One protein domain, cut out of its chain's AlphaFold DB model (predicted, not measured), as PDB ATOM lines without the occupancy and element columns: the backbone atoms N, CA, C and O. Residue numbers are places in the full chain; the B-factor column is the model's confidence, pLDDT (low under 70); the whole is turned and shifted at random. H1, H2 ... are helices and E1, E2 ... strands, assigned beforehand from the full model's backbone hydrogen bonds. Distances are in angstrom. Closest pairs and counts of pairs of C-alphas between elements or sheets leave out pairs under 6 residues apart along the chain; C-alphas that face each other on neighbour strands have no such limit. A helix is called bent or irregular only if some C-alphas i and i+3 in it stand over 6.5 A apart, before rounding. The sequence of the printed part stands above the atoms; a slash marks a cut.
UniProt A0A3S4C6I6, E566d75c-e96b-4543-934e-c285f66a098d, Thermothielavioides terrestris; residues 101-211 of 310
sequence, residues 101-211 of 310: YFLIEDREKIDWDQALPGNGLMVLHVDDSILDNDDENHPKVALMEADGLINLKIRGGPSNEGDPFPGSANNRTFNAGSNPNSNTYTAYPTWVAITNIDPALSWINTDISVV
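This is residues 101 to 211 of the 310 residues of the protein "E566d75c-e96b-4543-934e-c285f66a098d" of Thermothielavioides terrestris (UniProt A0A3S4C6I6). Little here is regular structure: two small antiparallel sheets, E1-E2-E3 and E4-E5, stand partly face to face as a sandwich, and a long loop, residues 155 to 191, runs along one side. The 111 printed residues include two named helices and five named strands (E1 H1 E2 E3 H2 E4 E5), mixed in class, with 44 residues in named elements. The whole is compact, radius of gyration of the C-alphas 13.6 A, spanning 37 by 33 by 21 A.

Start at E1, residues 101 to 107; its N 103 is 2.9 A from O 124 of E2, residues 120 to 127. E2 makes a hairpin with E3, residues 141 to 143: N 125 and O 142, 2.8 A. H1, residues 111 to 115, is irregular, C-alphas 112 and 115 being 7.4 A apart; its O i to N i+4 count within range is 0 of 1, i+3 1 of 2. H2, residues 151 to 154, is too short for an i+4 pair. E4, residues 192 to 200, bends by 50 degrees at 196 and forms a hairpin with E5, residues 203 to 210: N 195 and O 207, 2.9 A. The closest C-alphas of E1 and E5, Asp 106 and Ile 204, are 7.2 A apart.

Find C-alpha 101 at (17.744, 68.547, 204.881), where E1 begins its 19.3 A; E2 covers 22.7 A, E4 22.8 A. E5 covers 22.4 A, ending at C-alpha 210, (27.620, 73.485, 200.457).

The printed part has no cut; the C-alphas farthest apart, Asp 111 and Tyr 188, are 38.9 A apart. Links E2 to E3 and H2 to E4 are long. Look for pLDDT under 70 at residues 154 to 156, 200 to 202 and 211.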
ATOM      1  N   TYR A 101      16.757  69.061 205.835       87.88
ATOM      2  CA  TYR A 101      17.744  68.547 204.881       87.88
ATOM      3  C   TYR A 101      17.144  68.301 203.489       87.88
ATOM      4  O   TYR A 101      15.928  68.304 203.307       87.88
ATOM      5  N   PHE A 102      18.007  68.070 202.492       91.56
ATOM      6  CA  PHE A 102      17.584  67.720 201.134       91.56
ATOM      7  C   PHE A 102      17.941  66.274 200.792       91.56
ATOM      8  O   PHE A 102      19.084  65.854 200.978       91.56
ATOM      9  N   LEU A 103      16.978  65.530 200.247       92.44
ATOM     10  CA  LEU A 103      17.224  64.250 199.586       92.44
ATOM     11  C   LEU A 103      17.195  64.454 198.079       92.44
ATOM     12  O   LEU A 103      16.378  65.208 197.555       92.44
ATOM     13  N   ILE A 104      18.100  63.782 197.384       88.94
ATOM     14  CA  ILE A 104      18.225  63.878 195.937       88.94
ATOM     15  C   ILE A 104      18.132  62.468 195.379       88.94
ATOM     16  O   ILE A 104      18.843  61.571 195.838       88.94
ATOM     17  N   GLU A 105      17.270  62.279 194.389       88.50
ATOM     18  CA  GLU A 105      17.113  61.008 193.692       88.50
ATOM     19  C   GLU A 105      17.064  61.220 192.180       88.50
ATOM     20  O   GLU A 105      16.541  62.220 191.694       88.50
ATOM     21  N   ASP A 106      17.631  60.277 191.434       87.56
ATOM     22  CA  ASP A 106      17.499  60.209 189.981       87.56
ATOM     23  C   ASP A 106      16.384  59.215 189.650       87.56
ATOM     24  O   ASP A 106      16.411  58.069 190.115       87.56
ATOM     25  N   ARG A 107      15.376  59.668 188.903       86.75
ATOM     26  CA  ARG A 107      14.209  58.867 188.533       86.75
ATOM     27  C   ARG A 107      14.103  58.795 187.019       86.75
ATOM     28  O   ARG A 107      13.933  59.807 186.338       86.75
ATOM     29  N   GLU A 108      14.138  57.573 186.501       85.31
ATOM     30  CA  GLU A 108      13.972  57.276 185.081       85.31
ATOM     31  C   GLU A 108      12.739  56.397 184.864       85.31
ATOM     32  O   GLU A 108      12.467  55.486 185.639       85.31
ATOM     33  N   LYS A 109      12.012  56.625 183.767       87.44
ATOM     34  CA  LYS A 109      10.797  55.911 183.348       87.44
ATOM     35  C   LYS A 109      11.112  54.511 182.826       87.44
ATOM     36  O   LYS A 109      10.797  54.158 181.688       87.44
ATOM     37  N   ILE A 110      11.741  53.711 183.672       86.25
ATOM     38  CA  ILE A 110      12.138  52.333 183.427       86.25
ATOM     39  C   ILE A 110      11.423  51.452 184.454       86.25
ATOM     40  O   ILE A 110      11.232  51.830 185.606       86.25
ATOM     41  N   ASP A 111      10.982  50.273 184.015       89.62
ATOM     42  CA  ASP A 111      10.279  49.284 184.837       89.62
ATOM     43  C   ASP A 111       9.101  49.858 185.649       89.62
ATOM     44  O   ASP A 111       8.059  50.196 185.085       89.62
ATOM     45  N   TRP A 112       9.250  49.949 186.971       85.44
ATOM     46  CA  TRP A 112       8.207  50.407 187.890       85.44
ATOM     47  C   TRP A 112       7.886  51.897 187.738       85.44
ATOM     48  O   TRP A 112       6.759  52.307 188.008       85.44
ATOM     49  N   ASP A 113       8.839  52.681 187.236       85.56
ATOM     50  CA  ASP A 113       8.736  54.131 187.107       85.56
ATOM     51  C   ASP A 113       8.189  54.577 185.738       85.56
ATOM     52  O   ASP A 113       8.079  55.770 185.462       85.56
ATOM     53  N   GLN A 114       7.756  53.652 184.869       87.88
ATOM     54  CA  GLN A 114       7.199  53.990 183.546       87.88
ATOM     55  C   GLN A 114       5.990  54.940 183.590       87.88
ATOM     56  O   GLN A 114       5.741  55.666 182.625       87.88
ATOM     57  N   ALA A 115       5.238  54.930 184.694       87.50
ATOM     58  CA  ALA A 115       4.077  55.789 184.896       87.50
ATOM     59  C   ALA A 115       4.433  57.207 185.375       87.50
ATOM     60  O   ALA A 115       3.534  58.046 185.455       87.50
ATOM     61  N   LEU A 116       5.705  57.489 185.690       86.00
ATOM     62  CA  LEU A 116       6.120  58.827 186.097       86.00
ATOM     63  C   LEU A 116       5.872  59.838 184.970       86.00
ATOM     64  O   LEU A 116       5.994  59.504 183.782       86.00
ATOM     65  N   PRO A 117       5.533  61.088 185.316       83.75
ATOM     66  CA  PRO A 117       5.301  62.112 184.317       83.75
ATOM     67  C   PRO A 117       6.577  62.379 183.510       83.75
ATOM     68  O   PRO A 117       6.518  62.291 182.288       83.75
ATOM     69  N   GLY A 118       7.737  62.542 184.158       83.94
ATOM     70  CA  GLY A 118       9.026  62.789 183.501       83.94
ATOM     71  C   GLY A 118      10.196  62.014 184.112       83.94
ATOM     72  O   GLY A 118      10.055  61.400 185.165       83.94
ATOM     73  N   ASN A 119      11.339  62.060 183.421       87.12
ATOM     74  CA  ASN A 119      12.636  61.634 183.954       87.12
ATOM     75  C   ASN A 119      13.353  62.840 184.561       87.12
ATOM     76  O   ASN A 119      13.180  63.955 184.061       87.12
ATOM     77  N   GLY A 120      14.225  62.615 185.534       88.81
ATOM     78  CA  GLY A 120      15.131  63.652 186.004       88.81
ATOM     79  C   GLY A 120      15.514  63.512 187.467       88.81
ATOM     80  O   GLY A 120      15.172  62.547 188.147       88.81
ATOM     81  N   LEU A 121      16.204  64.542 187.944       90.81
ATOM     82  CA  LEU A 121      16.650  64.661 189.319       90.81
ATOM     83  C   LEU A 121      15.513  65.235 190.168       90.81
ATOM     84  O   LEU A 121      15.101  66.377 189.964       90.81
ATOM     85  N   MET A 122      15.012  64.478 191.133       91.25
ATOM     86  CA  MET A 122      14.086  64.993 192.134       91.25
ATOM     87  C   MET A 122      14.870  65.497 193.340       91.25
ATOM     88  O   MET A 122      15.796  64.843 193.820       91.25
ATOM     89  N   VAL A 123      14.478  66.670 193.830       94.50
ATOM     90  CA  VAL A 123      15.022  67.270 195.047       94.50
ATOM     91  C   VAL A 123      13.887  67.368 196.052       94.50
ATOM     92  O   VAL A 123      12.885  68.028 195.794       94.50
ATOM     93  N   LEU A 124      14.031  66.689 197.183       94.19
ATOM     94  CA  LEU A 124      13.053  66.647 198.263       94.19
ATOM     95  C   LEU A 124      13.575  67.489 199.423       94.19
ATOM     96  O   LEU A 124      14.679  67.238 199.898       94.19
ATOM     97  N   HIS A 125      12.793  68.453 199.892       94.25
ATOM     98  CA  HIS A 125      13.043  69.163 201.145       94.25
ATOM     99  C   HIS A 125      12.344  68.403 202.264       94.25
ATOM    100  O   HIS A 125      11.135  68.184 202.195       94.25
ATOM    101  N   VAL A 126      13.110  67.955 203.254       92.94
ATOM    102  CA  VAL A 126      12.606  67.249 204.430       92.94
ATOM    103  C   VAL A 126      12.809  68.109 205.666       92.94
ATOM    104  O   VAL A 126      13.885  68.676 205.833       92.94
ATOM    105  N   ASP A 127      11.797  68.171 206.525       91.69
ATOM    106  CA  ASP A 127      11.841  68.801 207.839       91.69
ATOM    107  C   ASP A 127      11.333  67.835 208.917       91.69
ATOM    108  O   ASP A 127      10.131  67.615 209.083       91.69
ATOM    109  N   ASP A 128      12.257  67.258 209.680       86.25
ATOM    110  CA  ASP A 128      11.933  66.329 210.759       86.25
ATOM    111  C   ASP A 128      11.341  66.987 212.014       86.25
ATOM    112  O   ASP A 128      10.884  66.267 212.906       86.25
ATOM    113  N   SER A 129      11.259  68.321 212.058       82.12
ATOM    114  CA  SER A 129      10.561  69.053 213.121       82.12
ATOM    115  C   SER A 129       9.043  68.946 213.024       82.12
ATOM    116  O   SER A 129       8.340  69.106 214.027       82.12
ATOM    117  N   ILE A 130       8.535  68.627 211.832       83.38
ATOM    118  CA  ILE A 130       7.109  68.490 211.556       83.38
ATOM    119  C   ILE A 130       6.714  67.007 211.594       83.38
ATOM    120  O   ILE A 130       7.444  66.116 211.139       83.38
ATOM    121  N   LEU A 131       5.547  66.725 212.178       87.56
ATOM    122  CA  LEU A 131       5.055  65.361 212.392       87.56
ATOM    123  C   LEU A 131       4.516  64.710 211.112       87.56
ATOM    124  O   LEU A 131       4.642  63.494 210.951       87.56
ATOM    125  N   ASP A 132       3.935  65.500 210.214       87.75
ATOM    126  CA  ASP A 132       3.210  65.030 209.036       87.75
ATOM    127  C   ASP A 132       3.231  66.060 207.885       87.75
ATOM    128  O   ASP A 132       3.933  67.068 207.919       87.75
ATOM    129  N   ASN A 133       2.510  65.752 206.809       89.62
ATOM    130  CA  ASN A 133       2.448  66.549 205.584       89.62
ATOM    131  C   ASN A 133       1.141  67.358 205.476       89.62
ATOM    132  O   ASN A 133       0.811  67.800 204.375       89.62
ATOM    133  N   ASP A 134       0.386  67.518 206.571       89.19
ATOM    134  CA  ASP A 134      -0.967  68.089 206.530       89.19
ATOM    135  C   ASP A 134      -0.967  69.619 206.353       89.19
ATOM    136  O   ASP A 134      -1.970  70.171 205.907       89.19
ATOM    137  N   ASP A 135       0.133  70.314 206.668       86.50
ATOM    138  CA  ASP A 135       0.293  71.742 206.359       86.50
ATOM    139  C   ASP A 135       0.863  71.929 204.947       86.50
ATOM    140  O   ASP A 135       2.052  71.727 204.695       86.50
ATOM    141  N   GLU A 136       0.039  72.399 204.009       84.19
ATOM    142  CA  GLU A 136       0.478  72.645 202.635       84.19
ATOM    143  C   GLU A 136       1.485  73.805 202.517       84.19
ATOM    144  O   GLU A 136       2.110  73.992 201.468       84.19
ATOM    145  N   ASN A 137       1.651  74.625 203.559       85.25
ATOM    146  CA  ASN A 137       2.642  75.697 203.602       85.25
ATOM    147  C   ASN A 137       3.980  75.282 204.205       85.25
ATOM    148  O   ASN A 137       4.980  75.913 203.860       85.25
ATOM    149  N   HIS A 138       3.996  74.233 205.025       88.31
ATOM    150  CA  HIS A 138       5.184  73.703 205.689       88.31
ATOM    151  C   HIS A 138       5.083  72.173 205.827       88.31
ATOM    152  O   HIS A 138       4.959  71.648 206.933       88.31
ATOM    153  N   PRO A 139       5.107  71.432 204.706       89.50
ATOM    154  CA  PRO A 139       5.020  69.980 204.753       89.50
ATOM    155  C   PRO A 139       6.314  69.376 205.312       89.50
ATOM    156  O   PRO A 139       7.404  69.871 205.027       89.50
ATOM    157  N   LYS A 140       6.210  68.244 206.021       91.62
ATOM    158  CA  LYS A 140       7.379  67.456 206.443       91.62
ATOM    159  C   LYS A 140       8.262  67.037 205.263       91.62
ATOM    160  O   LYS A 140       9.478  67.007 205.397       91.62
ATOM    161  N   VAL A 141       7.673  66.691 204.117       92.44
ATOM    162  CA  VAL A 141       8.392  66.360 202.878       92.44
ATOM    163  C   VAL A 141       7.763  67.097 201.698       92.44
ATOM    164  O   VAL A 141       6.599  66.860 201.369       92.44
ATOM    165  N   ALA A 142       8.533  67.940 201.016       92.44
ATOM    166  CA  ALA A 142       8.128  68.609 199.781       92.44
ATOM    167  C   ALA A 142       9.011  68.203 198.604       92.44
ATOM    168  O   ALA A 142      10.234  68.190 198.714       92.44
ATOM    169  N   LEU A 143       8.395  67.963 197.446       92.50
ATOM    170  CA  LEU A 143       9.121  67.960 196.179       92.50
ATOM    171  C   LEU A 143       9.386  69.407 195.747       92.50
ATOM    172  O   LEU A 143       8.454  70.202 195.619       92.50
ATOM    173  N   MET A 144      10.646  69.727 195.476       94.44
ATOM    174  CA  MET A 144      11.033  70.998 194.876       94.44
ATOM    175  C   MET A 144      10.840  70.897 193.361       94.44
ATOM    176  O   MET A 144      11.663  70.313 192.663       94.44
ATOM    177  N   GLU A 145       9.732  71.436 192.852       93.88
ATOM    178  CA  GLU A 145       9.385  71.371 191.425       93.88
ATOM    179  C   GLU A 145      10.295  72.284 190.593       93.88
ATOM    180  O   GLU A 145      10.312  73.496 190.804       93.88
ATOM    181  N   ALA A 146      11.047  71.728 189.639       94.81
ATOM    182  CA  ALA A 146      12.077  72.437 188.879       94.81
ATOM    183  C   ALA A 146      11.561  73.657 188.096       94.81
ATOM    184  O   ALA A 146      12.305  74.621 187.898       94.81
ATOM    185  N   ASP A 147      10.301  73.642 187.666       92.44
ATOM    186  CA  ASP A 147       9.640  74.756 186.981       92.44
ATOM    187  C   ASP A 147       9.151  75.878 187.924       92.44
ATOM    188  O   ASP A 147       8.775  76.961 187.461       92.44
ATOM    189  N   GLY A 148       9.189  75.651 189.241       91.62
ATOM    190  CA  GLY A 148       8.771  76.596 190.272       91.62
ATOM    191  C   GLY A 148       7.270  76.906 190.280       91.62
ATOM    192  O   GLY A 148       6.880  77.938 190.834       91.62
ATOM    193  N   LEU A 149       6.430  76.072 189.652       90.31
ATOM    194  CA  LEU A 149       4.988  76.310 189.531       90.31
ATOM    195  C   LEU A 149       4.182  75.899 190.771       90.31
ATOM    196  O   LEU A 149       3.029  76.323 190.899       90.31
ATOM    197  N   ILE A 150       4.788  75.140 191.691       86.75
ATOM    198  CA  ILE A 150       4.207  74.646 192.953       86.75
ATOM    199  C   ILE A 150       2.807  74.039 192.759       86.75
ATOM    200  O   ILE A 150       1.880  74.276 193.541       86.75
ATOM    201  N   ASN A 151       2.647  73.265 191.685       86.00
ATOM    202  CA  ASN A 151       1.396  72.662 191.235       86.00
ATOM    203  C   ASN A 151       0.842  71.661 192.254       86.00
ATOM    204  O   ASN A 151      -0.377  71.628 192.471       86.00
ATOM    205  N   LEU A 152       1.723  70.908 192.918       84.00
ATOM    206  CA  LEU A 152       1.361  69.984 193.992       84.00
ATOM    207  C   LEU A 152       0.726  70.716 195.187       84.00
ATOM    208  O   LEU A 152      -0.258  70.236 195.745       84.00
ATOM    209  N   LYS A 153       1.218  71.918 195.522       79.25
ATOM    210  CA  LYS A 153       0.709  72.747 196.629       79.25
ATOM    211  C   LYS A 153      -0.539  73.549 196.254       79.25
ATOM    212  O   LYS A 153      -1.558  73.480 196.928       79.25
ATOM    213  N   ILE A 154      -0.468  74.364 195.199       66.62
ATOM    214  CA  ILE A 154      -1.496  75.383 194.906       66.62
ATOM    215  C   ILE A 154      -2.762  74.777 194.293       66.62
ATOM    216  O   ILE A 154      -3.840  75.366 194.398       66.62
ATOM    217  N   ARG A 155      -2.657  73.629 193.618       55.00
ATOM    218  CA  ARG A 155      -3.765  73.085 192.818       55.00
ATOM    219  C   ARG A 155      -4.258  71.719 193.279       55.00
ATOM    220  O   ARG A 155      -5.222  71.237 192.687       55.00
ATOM    221  N   GLY A 156      -3.589  71.080 194.248       64.69
ATOM    222  CA  GLY A 156      -3.737  69.636 194.479       64.69
ATOM    223  C   GLY A 156      -3.594  68.844 193.171       64.69
ATOM    224  O   GLY A 156      -4.267  67.833 192.970       64.69
ATOM    225  N   GLY A 157      -2.833  69.400 192.218       70.75
ATOM    226  CA  GLY A 157      -2.746  68.923 190.848       70.75
ATOM    227  C   GLY A 157      -1.762  67.762 190.735       70.75
ATOM    228  O   GLY A 157      -0.947  67.564 191.632       70.75
ATOM    229  N   PRO A 158      -1.819  66.980 189.647       78.75
ATOM    230  CA  PRO A 158      -0.840  65.929 189.419       78.75
ATOM    231  C   PRO A 158       0.548  66.532 189.167       78.75
ATOM    232  O   PRO A 158       0.665  67.615 188.589       78.75
ATOM    233  N   SER A 159       1.584  65.781 189.536       84.94
ATOM    234  CA  SER A 159       2.950  66.049 189.084       84.94
ATOM    235  C   SER A 159       3.042  65.996 187.548       84.94
ATOM    236  O   SER A 159       2.232  65.336 186.885       84.94
ATOM    237  N   ASN A 160       4.010  66.702 186.968       89.62
ATOM    238  CA  ASN A 160       4.208  66.827 185.528       89.62
ATOM    239  C   ASN A 160       5.702  66.778 185.123       89.62
ATOM    240  O   ASN A 160       6.599  66.707 185.955       89.62
ATOM    241  N   GLU A 161       5.975  66.775 183.814       90.00
ATOM    242  CA  GLU A 161       7.335  66.686 183.241       90.00
ATOM    243  C   GLU A 161       8.243  67.890 183.576       90.00
ATOM    244  O   GLU A 161       9.446  67.852 183.327       90.00
ATOM    245  N   GLY A 162       7.672  68.979 184.093       91.00
ATOM    246  CA  GLY A 162       8.370  70.161 184.593       91.00
ATOM    247  C   GLY A 162       8.910  70.034 186.015       91.00
ATOM    248  O   GLY A 162       9.741  70.859 186.382       91.00
ATOM    249  N   ASP A 163       8.496  69.024 186.790       91.62
ATOM    250  CA  ASP A 163       8.846  68.948 188.214       91.62
ATOM    251  C   ASP A 163      10.243  68.351 188.470       91.62
ATOM    252  O   ASP A 163      10.975  68.923 189.279       91.62
ATOM    253  N   PRO A 164      10.673  67.246 187.822       92.06
ATOM    254  CA  PRO A 164      12.046  66.762 187.963       92.06
ATOM    255  C   PRO A 164      13.029  67.715 187.276       92.06
ATOM    256  O   PRO A 164      12.753  68.203 186.184       92.06
ATOM    257  N   PHE A 165      14.210  67.943 187.849       93.62
ATOM    258  CA  PHE A 165      15.246  68.763 187.224       93.62
ATOM    259  C   PHE A 165      15.952  68.009 186.075       93.62
ATOM    260  O   PHE A 165      16.266  66.825 186.206       93.62
ATOM    261  N   PRO A 166      16.269  68.681 184.952       93.00
ATOM    262  CA  PRO A 166      16.022  70.096 184.705       93.00
ATOM    263  C   PRO A 166      14.608  70.405 184.190       93.00
ATOM    264  O   PRO A 166      14.240  71.573 184.062       93.00
ATOM    265  N   GLY A 167      13.829  69.367 183.887       88.62
ATOM    266  CA  GLY A 167      12.425  69.467 183.512       88.62
ATOM    267  C   GLY A 167      12.196  70.207 182.198       88.62
ATOM    268  O   GLY A 167      13.125  70.611 181.491       88.62
ATOM    269  N   SER A 168      10.926  70.424 181.872       88.75
ATOM    270  CA  SER A 168      10.518  71.200 180.691       88.75
ATOM    271  C   SER A 168      10.982  72.668 180.731       88.75
ATOM    272  O   SER A 168      11.193  73.277 179.681       88.75
ATOM    273  N   ALA A 169      11.211  73.219 181.928       88.81
ATOM    274  CA  ALA A 169      11.772  74.554 182.131       88.81
ATOM    275  C   ALA A 169      13.293  74.628 181.887       88.81
ATOM    276  O   ALA A 169      13.855  75.723 181.848       88.81
ATOM    277  N   ASN A 170      13.964  73.481 181.711       91.94
ATOM    278  CA  ASN A 170      15.418  73.364 181.606       91.94
ATOM    279  C   ASN A 170      16.153  74.090 182.756       91.94
ATOM    280  O   ASN A 170      17.180  74.740 182.544       91.94
ATOM    281  N   ASN A 171      15.612  74.001 183.972       94.94
ATOM    282  CA  ASN A 171      16.210  74.571 185.169       94.94
ATOM    283  C   ASN A 171      17.394  73.710 185.615       94.94
ATOM    284  O   ASN A 171      17.226  72.573 186.028       94.94
ATOM    285  N   ARG A 172      18.614  74.237 185.534       94.75
ATOM    286  CA  ARG A 172      19.839  73.464 185.814       94.75
ATOM    287  C   ARG A 172      20.497  73.817 187.144       94.75
ATOM    288  O   ARG A 172      21.648  73.434 187.371       94.75
ATOM    289  N   THR A 173      19.780  74.560 187.988       95.00
ATOM    290  CA  THR A 173      20.312  75.151 189.214       95.00
ATOM    291  C   THR A 173      19.266  75.167 190.325       95.00
ATOM    292  O   THR A 173      18.212  75.781 190.192       95.00
ATOM    293  N   PHE A 174      19.624  74.584 191.464       95.75
ATOM    294  CA  PHE A 174      18.907  74.679 192.727       95.75
ATOM    295  C   PHE A 174      19.857  75.213 193.805       95.75
ATOM    296  O   PHE A 174      20.843  74.563 194.137       95.75
ATOM    297  N   ASN A 175      19.623  76.421 194.314       93.62
ATOM    298  CA  ASN A 175      20.408  77.066 195.367       93.62
ATOM    299  C   ASN A 175      19.559  78.107 196.128       93.62
ATOM    300  O   ASN A 175      18.382  78.296 195.841       93.62
ATOM    301  N   ALA A 176      20.148  78.826 197.086       90.75
ATOM    302  CA  ALA A 176      19.428  79.796 197.919       90.75
ATOM    303  C   ALA A 176      18.759  80.950 197.133       90.75
ATOM    304  O   ALA A 176      17.833  81.587 197.636       90.75
ATOM    305  N   GLY A 177      19.230  81.236 195.911       91.19
ATOM    306  CA  GLY A 177      18.734  82.314 195.051       91.19
ATOM    307  C   GLY A 177      17.935  81.859 193.825       91.19
ATOM    308  O   GLY A 177      17.552  82.713 193.025       91.19
ATOM    309  N   SER A 178      17.710  80.556 193.629       93.50
ATOM    310  CA  SER A 178      16.919  80.031 192.507       93.50
ATOM    311  C   SER A 178      15.419  79.996 192.824       93.50
ATOM    312  O   SER A 178      14.987  80.320 193.925       93.50
ATOM    313  N   ASN A 179      14.598  79.607 191.848       92.88
ATOM    314  CA  ASN A 179      13.206  79.232 192.085       92.88
ATOM    315  C   ASN A 179      12.961  77.853 191.452       92.88
ATOM    316  O   ASN A 179      13.074  77.766 190.228       92.88
ATOM    317  N   PRO A 180      12.675  76.801 192.238       94.38
ATOM    318  CA  PRO A 180      12.620  76.767 193.707       94.38
ATOM    319  C   PRO A 180      14.000  77.010 194.347       94.38
ATOM    320  O   PRO A 180      15.020  76.871 193.669       94.38
ATOM    321  N   ASN A 181      14.044  77.405 195.626       93.94
ATOM    322  CA  ASN A 181      15.289  77.696 196.356       93.94
ATOM    323  C   ASN A 181      15.607  76.652 197.433       93.94
ATOM    324  O   ASN A 181      14.727  75.921 197.870       93.94
ATOM    325  N   SER A 182      16.863  76.639 197.881       93.62
ATOM    326  CA  SER A 182      17.353  75.778 198.960       93.62
ATOM    327  C   SER A 182      17.325  76.438 200.345       93.62
ATOM    328  O   SER A 182      18.108  76.058 201.210       93.62
ATOM    329  N   ASN A 183      16.495  77.456 200.586       91.25
ATOM    330  CA  ASN A 183      16.381  78.040 201.926       91.25
ATOM    331  C   ASN A 183      15.542  77.134 202.837       91.25
ATOM    332  O   ASN A 183      14.733  76.342 202.363       91.25
ATOM    333  N   THR A 184      15.723  77.273 204.147       88.25
ATOM    334  CA  THR A 184      14.855  76.647 205.146       88.25
ATOM    335  C   THR A 184      13.425  77.182 205.041       88.25
ATOM    336  O   THR A 184      13.195  78.258 204.471       88.25
ATOM    337  N   TYR A 185      12.459  76.515 205.676       86.62
ATOM    338  CA  TYR A 185      11.084  77.033 205.778       86.62
ATOM    339  C   TYR A 185      10.996  78.386 206.504       86.62
ATOM    340  O   TYR A 185      10.089  79.184 206.267       86.62
ATOM    341  N   THR A 186      11.997  78.702 207.328       83.25
ATOM    342  CA  THR A 186      12.183  80.006 207.988       83.25
ATOM    343  C   THR A 186      12.916  81.046 207.125       83.25
ATOM    344  O   THR A 186      13.273  82.116 207.617       83.25
ATOM    345  N   ALA A 187      13.103  80.763 205.831       84.06
ATOM    346  CA  ALA A 187      13.752  81.609 204.827       84.06
ATOM    347  C   ALA A 187      15.248  81.887 205.069       84.06
ATOM    348  O   ALA A 187      15.794  82.863 204.542       84.06
ATOM    349  N   TYR A 188      15.937  81.027 205.823       81.12
ATOM    350  CA  TYR A 188      17.386  81.105 205.990       81.12
ATOM    351  C   TYR A 188      18.122  80.296 204.919       81.12
ATOM    352  O   TYR A 188      17.717  79.179 204.607       81.12
ATOM    353  N   PRO A 189      19.226  80.810 204.351       83.50
ATOM    354  CA  PRO A 189      19.994  80.060 203.370       83.50
ATOM    355  C   PRO A 189      20.661  78.844 204.011       83.50
ATOM    356  O   PRO A 189      21.398  78.982 204.982       83.50
ATOM    357  N   THR A 190      20.456  77.665 203.422       83.06
ATOM    358  CA  THR A 190      21.168  76.433 203.816       83.06
ATOM    359  C   THR A 190      22.555  76.335 203.185       83.06
ATOM    360  O   THR A 190      23.353  75.475 203.550       83.06
ATOM    361  N   TRP A 191      22.831  77.193 202.193       83.50
ATOM    362  CA  TRP A 191      24.030  77.173 201.349       83.50
ATOM    363  C   TRP A 191      24.222  75.893 200.529       83.50
ATOM    364  O   TRP A 191      25.241  75.759 199.850       83.50
ATOM    365  N   VAL A 192      23.241  74.989 200.530       89.69
ATOM    366  CA  VAL A 192      23.198  73.840 199.628       89.69
ATOM    367  C   VAL A 192      22.950  74.344 198.209       89.69
ATOM    368  O   VAL A 192      22.041  75.144 197.971       89.69
ATOM    369  N   ALA A 193      23.763  73.882 197.268       92.62
ATOM    370  CA  ALA A 193      23.623  74.171 195.854       92.62
ATOM    371  C   ALA A 193      23.822  72.899 195.025       92.62
ATOM    372  O   ALA A 193      24.812  72.184 195.193       92.62
ATOM    373  N   ILE A 194      22.885  72.663 194.111       93.62
ATOM    374  CA  ILE A 194      22.933  71.647 193.066       93.62
ATOM    375  C   ILE A 194      22.968  72.406 191.741       93.62
ATOM    376  O   ILE A 194      22.029  73.124 191.395       93.62
ATOM    377  N   THR A 195      24.076  72.316 191.018       93.62
ATOM    378  CA  THR A 195      24.302  73.083 189.786       93.62
ATOM    379  C   THR A 195      24.719  72.182 188.640       93.62
ATOM    380  O   THR A 195      25.031  71.008 188.843       93.62
ATOM    381  N   ASN A 196      24.732  72.736 187.424       92.06
ATOM    382  CA  ASN A 196      25.140  72.020 186.216       92.06
ATOM    383  C   ASN A 196      24.375  70.701 186.044       92.06
ATOM    384  O   ASN A 196      24.948  69.711 185.601       92.06
ATOM    385  N   ILE A 197      23.087  70.699 186.411       92.69
ATOM    386  CA  ILE A 197      22.228  69.524 186.278       92.69
ATOM    387  C   ILE A 197      22.096  69.229 184.785       92.69
ATOM    388  O   ILE A 197      21.526  70.018 184.023       92.69
ATOM    389  N   ASP A 198      22.680  68.119 184.359       87.88
ATOM    390  CA  ASP A 198      22.727  67.707 182.970       87.88
ATOM    391  C   ASP A 198      22.230  66.274 182.808       87.88
ATOM    392  O   ASP A 198      22.945  65.334 183.170       87.88
ATOM    393  N   PRO A 199      21.003  66.090 182.283       74.81
ATOM    394  CA  PRO A 199      20.492  64.769 181.982       74.81
ATOM    395  C   PRO A 199      21.218  64.243 180.743       74.81
ATOM    396  O   PRO A 199      20.911  64.621 179.609       74.81
ATOM    397  N   ALA A 200      22.202  63.366 180.944       68.19
ATOM    398  CA  ALA A 200      22.692  62.532 179.857       68.19
ATOM    399  C   ALA A 200      21.646  61.443 179.559       68.19
ATOM    400  O   ALA A 200      20.754  61.172 180.354       68.19
ATOM    401  N   LEU A 201      21.757  60.780 178.405       62.22
ATOM    402  CA  LEU A 201      20.768  59.792 177.935       62.22
ATOM    403  C   LEU A 201      20.558  58.567 178.862       62.22
ATOM    404  O   LEU A 201      19.733  57.725 178.527       62.22
ATOM    405  N   SER A 202      21.333  58.410 179.942       68.12
ATOM    406  CA  SER A 202      21.293  57.227 180.833       68.12
ATOM    407  C   SER A 202      21.782  57.481 182.272       68.12
ATOM    408  O   SER A 202      22.079  56.527 182.984       68.12
ATOM    409  N   TRP A 203      22.018  58.745 182.644       72.56
ATOM    410  CA  TRP A 203      22.476  59.171 183.975       72.56
ATOM    411  C   TRP A 203      22.504  60.704 184.049       72.56
ATOM    412  O   TRP A 203      22.668  61.377 183.027       72.56
ATOM    413  N   ILE A 204      22.406  61.269 185.251       81.50
ATOM    414  CA  ILE A 204      22.493  62.719 185.469       81.50
ATOM    415  C   ILE A 204      23.883  63.115 185.979       81.50
ATOM    416  O   ILE A 204      24.396  62.552 186.946       81.50
ATOM    417  N   ASN A 205      24.486  64.126 185.346       87.06
ATOM    418  CA  ASN A 205      25.634  64.847 185.896       87.06
ATOM    419  C   ASN A 205      25.153  66.047 186.697       87.06
ATOM    420  O   ASN A 205      24.291  66.788 186.233       87.06
ATOM    421  N   THR A 206      25.733  66.279 187.870       89.38
ATOM    422  CA  THR A 206      25.492  67.508 188.625       89.38
ATOM    423  C   THR A 206      26.613  67.762 189.628       89.38
ATOM    424  O   THR A 206      27.251  66.827 190.111       89.38
ATOM    425  N   ASP A 207      26.826  69.034 189.953       88.38
ATOM    426  CA  ASP A 207      27.696  69.462 191.039       88.38
ATOM    427  C   ASP A 207      26.856  69.713 192.294       88.38
ATOM    428  O   ASP A 207      25.982  70.581 192.288       88.38
ATOM    429  N   ILE A 208      27.151  68.990 193.376       86.00
ATOM    430  CA  ILE A 208      26.532  69.187 194.693       86.00
ATOM    431  C   ILE A 208      27.555  69.853 195.607       86.00
ATOM    432  O   ILE A 208      28.692  69.397 195.728       86.00
ATOM    433  N   SER A 209      27.159  70.939 196.263       83.06
ATOM    434  CA  SER A 209      28.050  71.711 197.122       83.06
ATOM    435  C   SER A 209      27.307  72.357 198.286       83.06
ATOM    436  O   SER A 209      26.126  72.677 198.189       83.06
ATOM    437  N   VAL A 210      28.028  72.572 199.386       79.06
ATOM    438  CA  VAL A 210      27.620  73.485 200.457       79.06
ATOM    439  C   VAL A 210      28.565  74.676 200.383       79.06
ATOM    440  O   VAL A 210      29.710  74.599 200.830       79.06
ATOM    441  N   VAL A 211      28.124  75.754 199.735       65.38
ATOM    442  CA  VAL A 211      28.953  76.943 199.500       65.38
ATOM    443  C   VAL A 211      28.564  78.022 200.489       65.38
ATOM    444  O   VAL A 211      27.753  78.906 200.207       65.38
TER     445      VAL A 211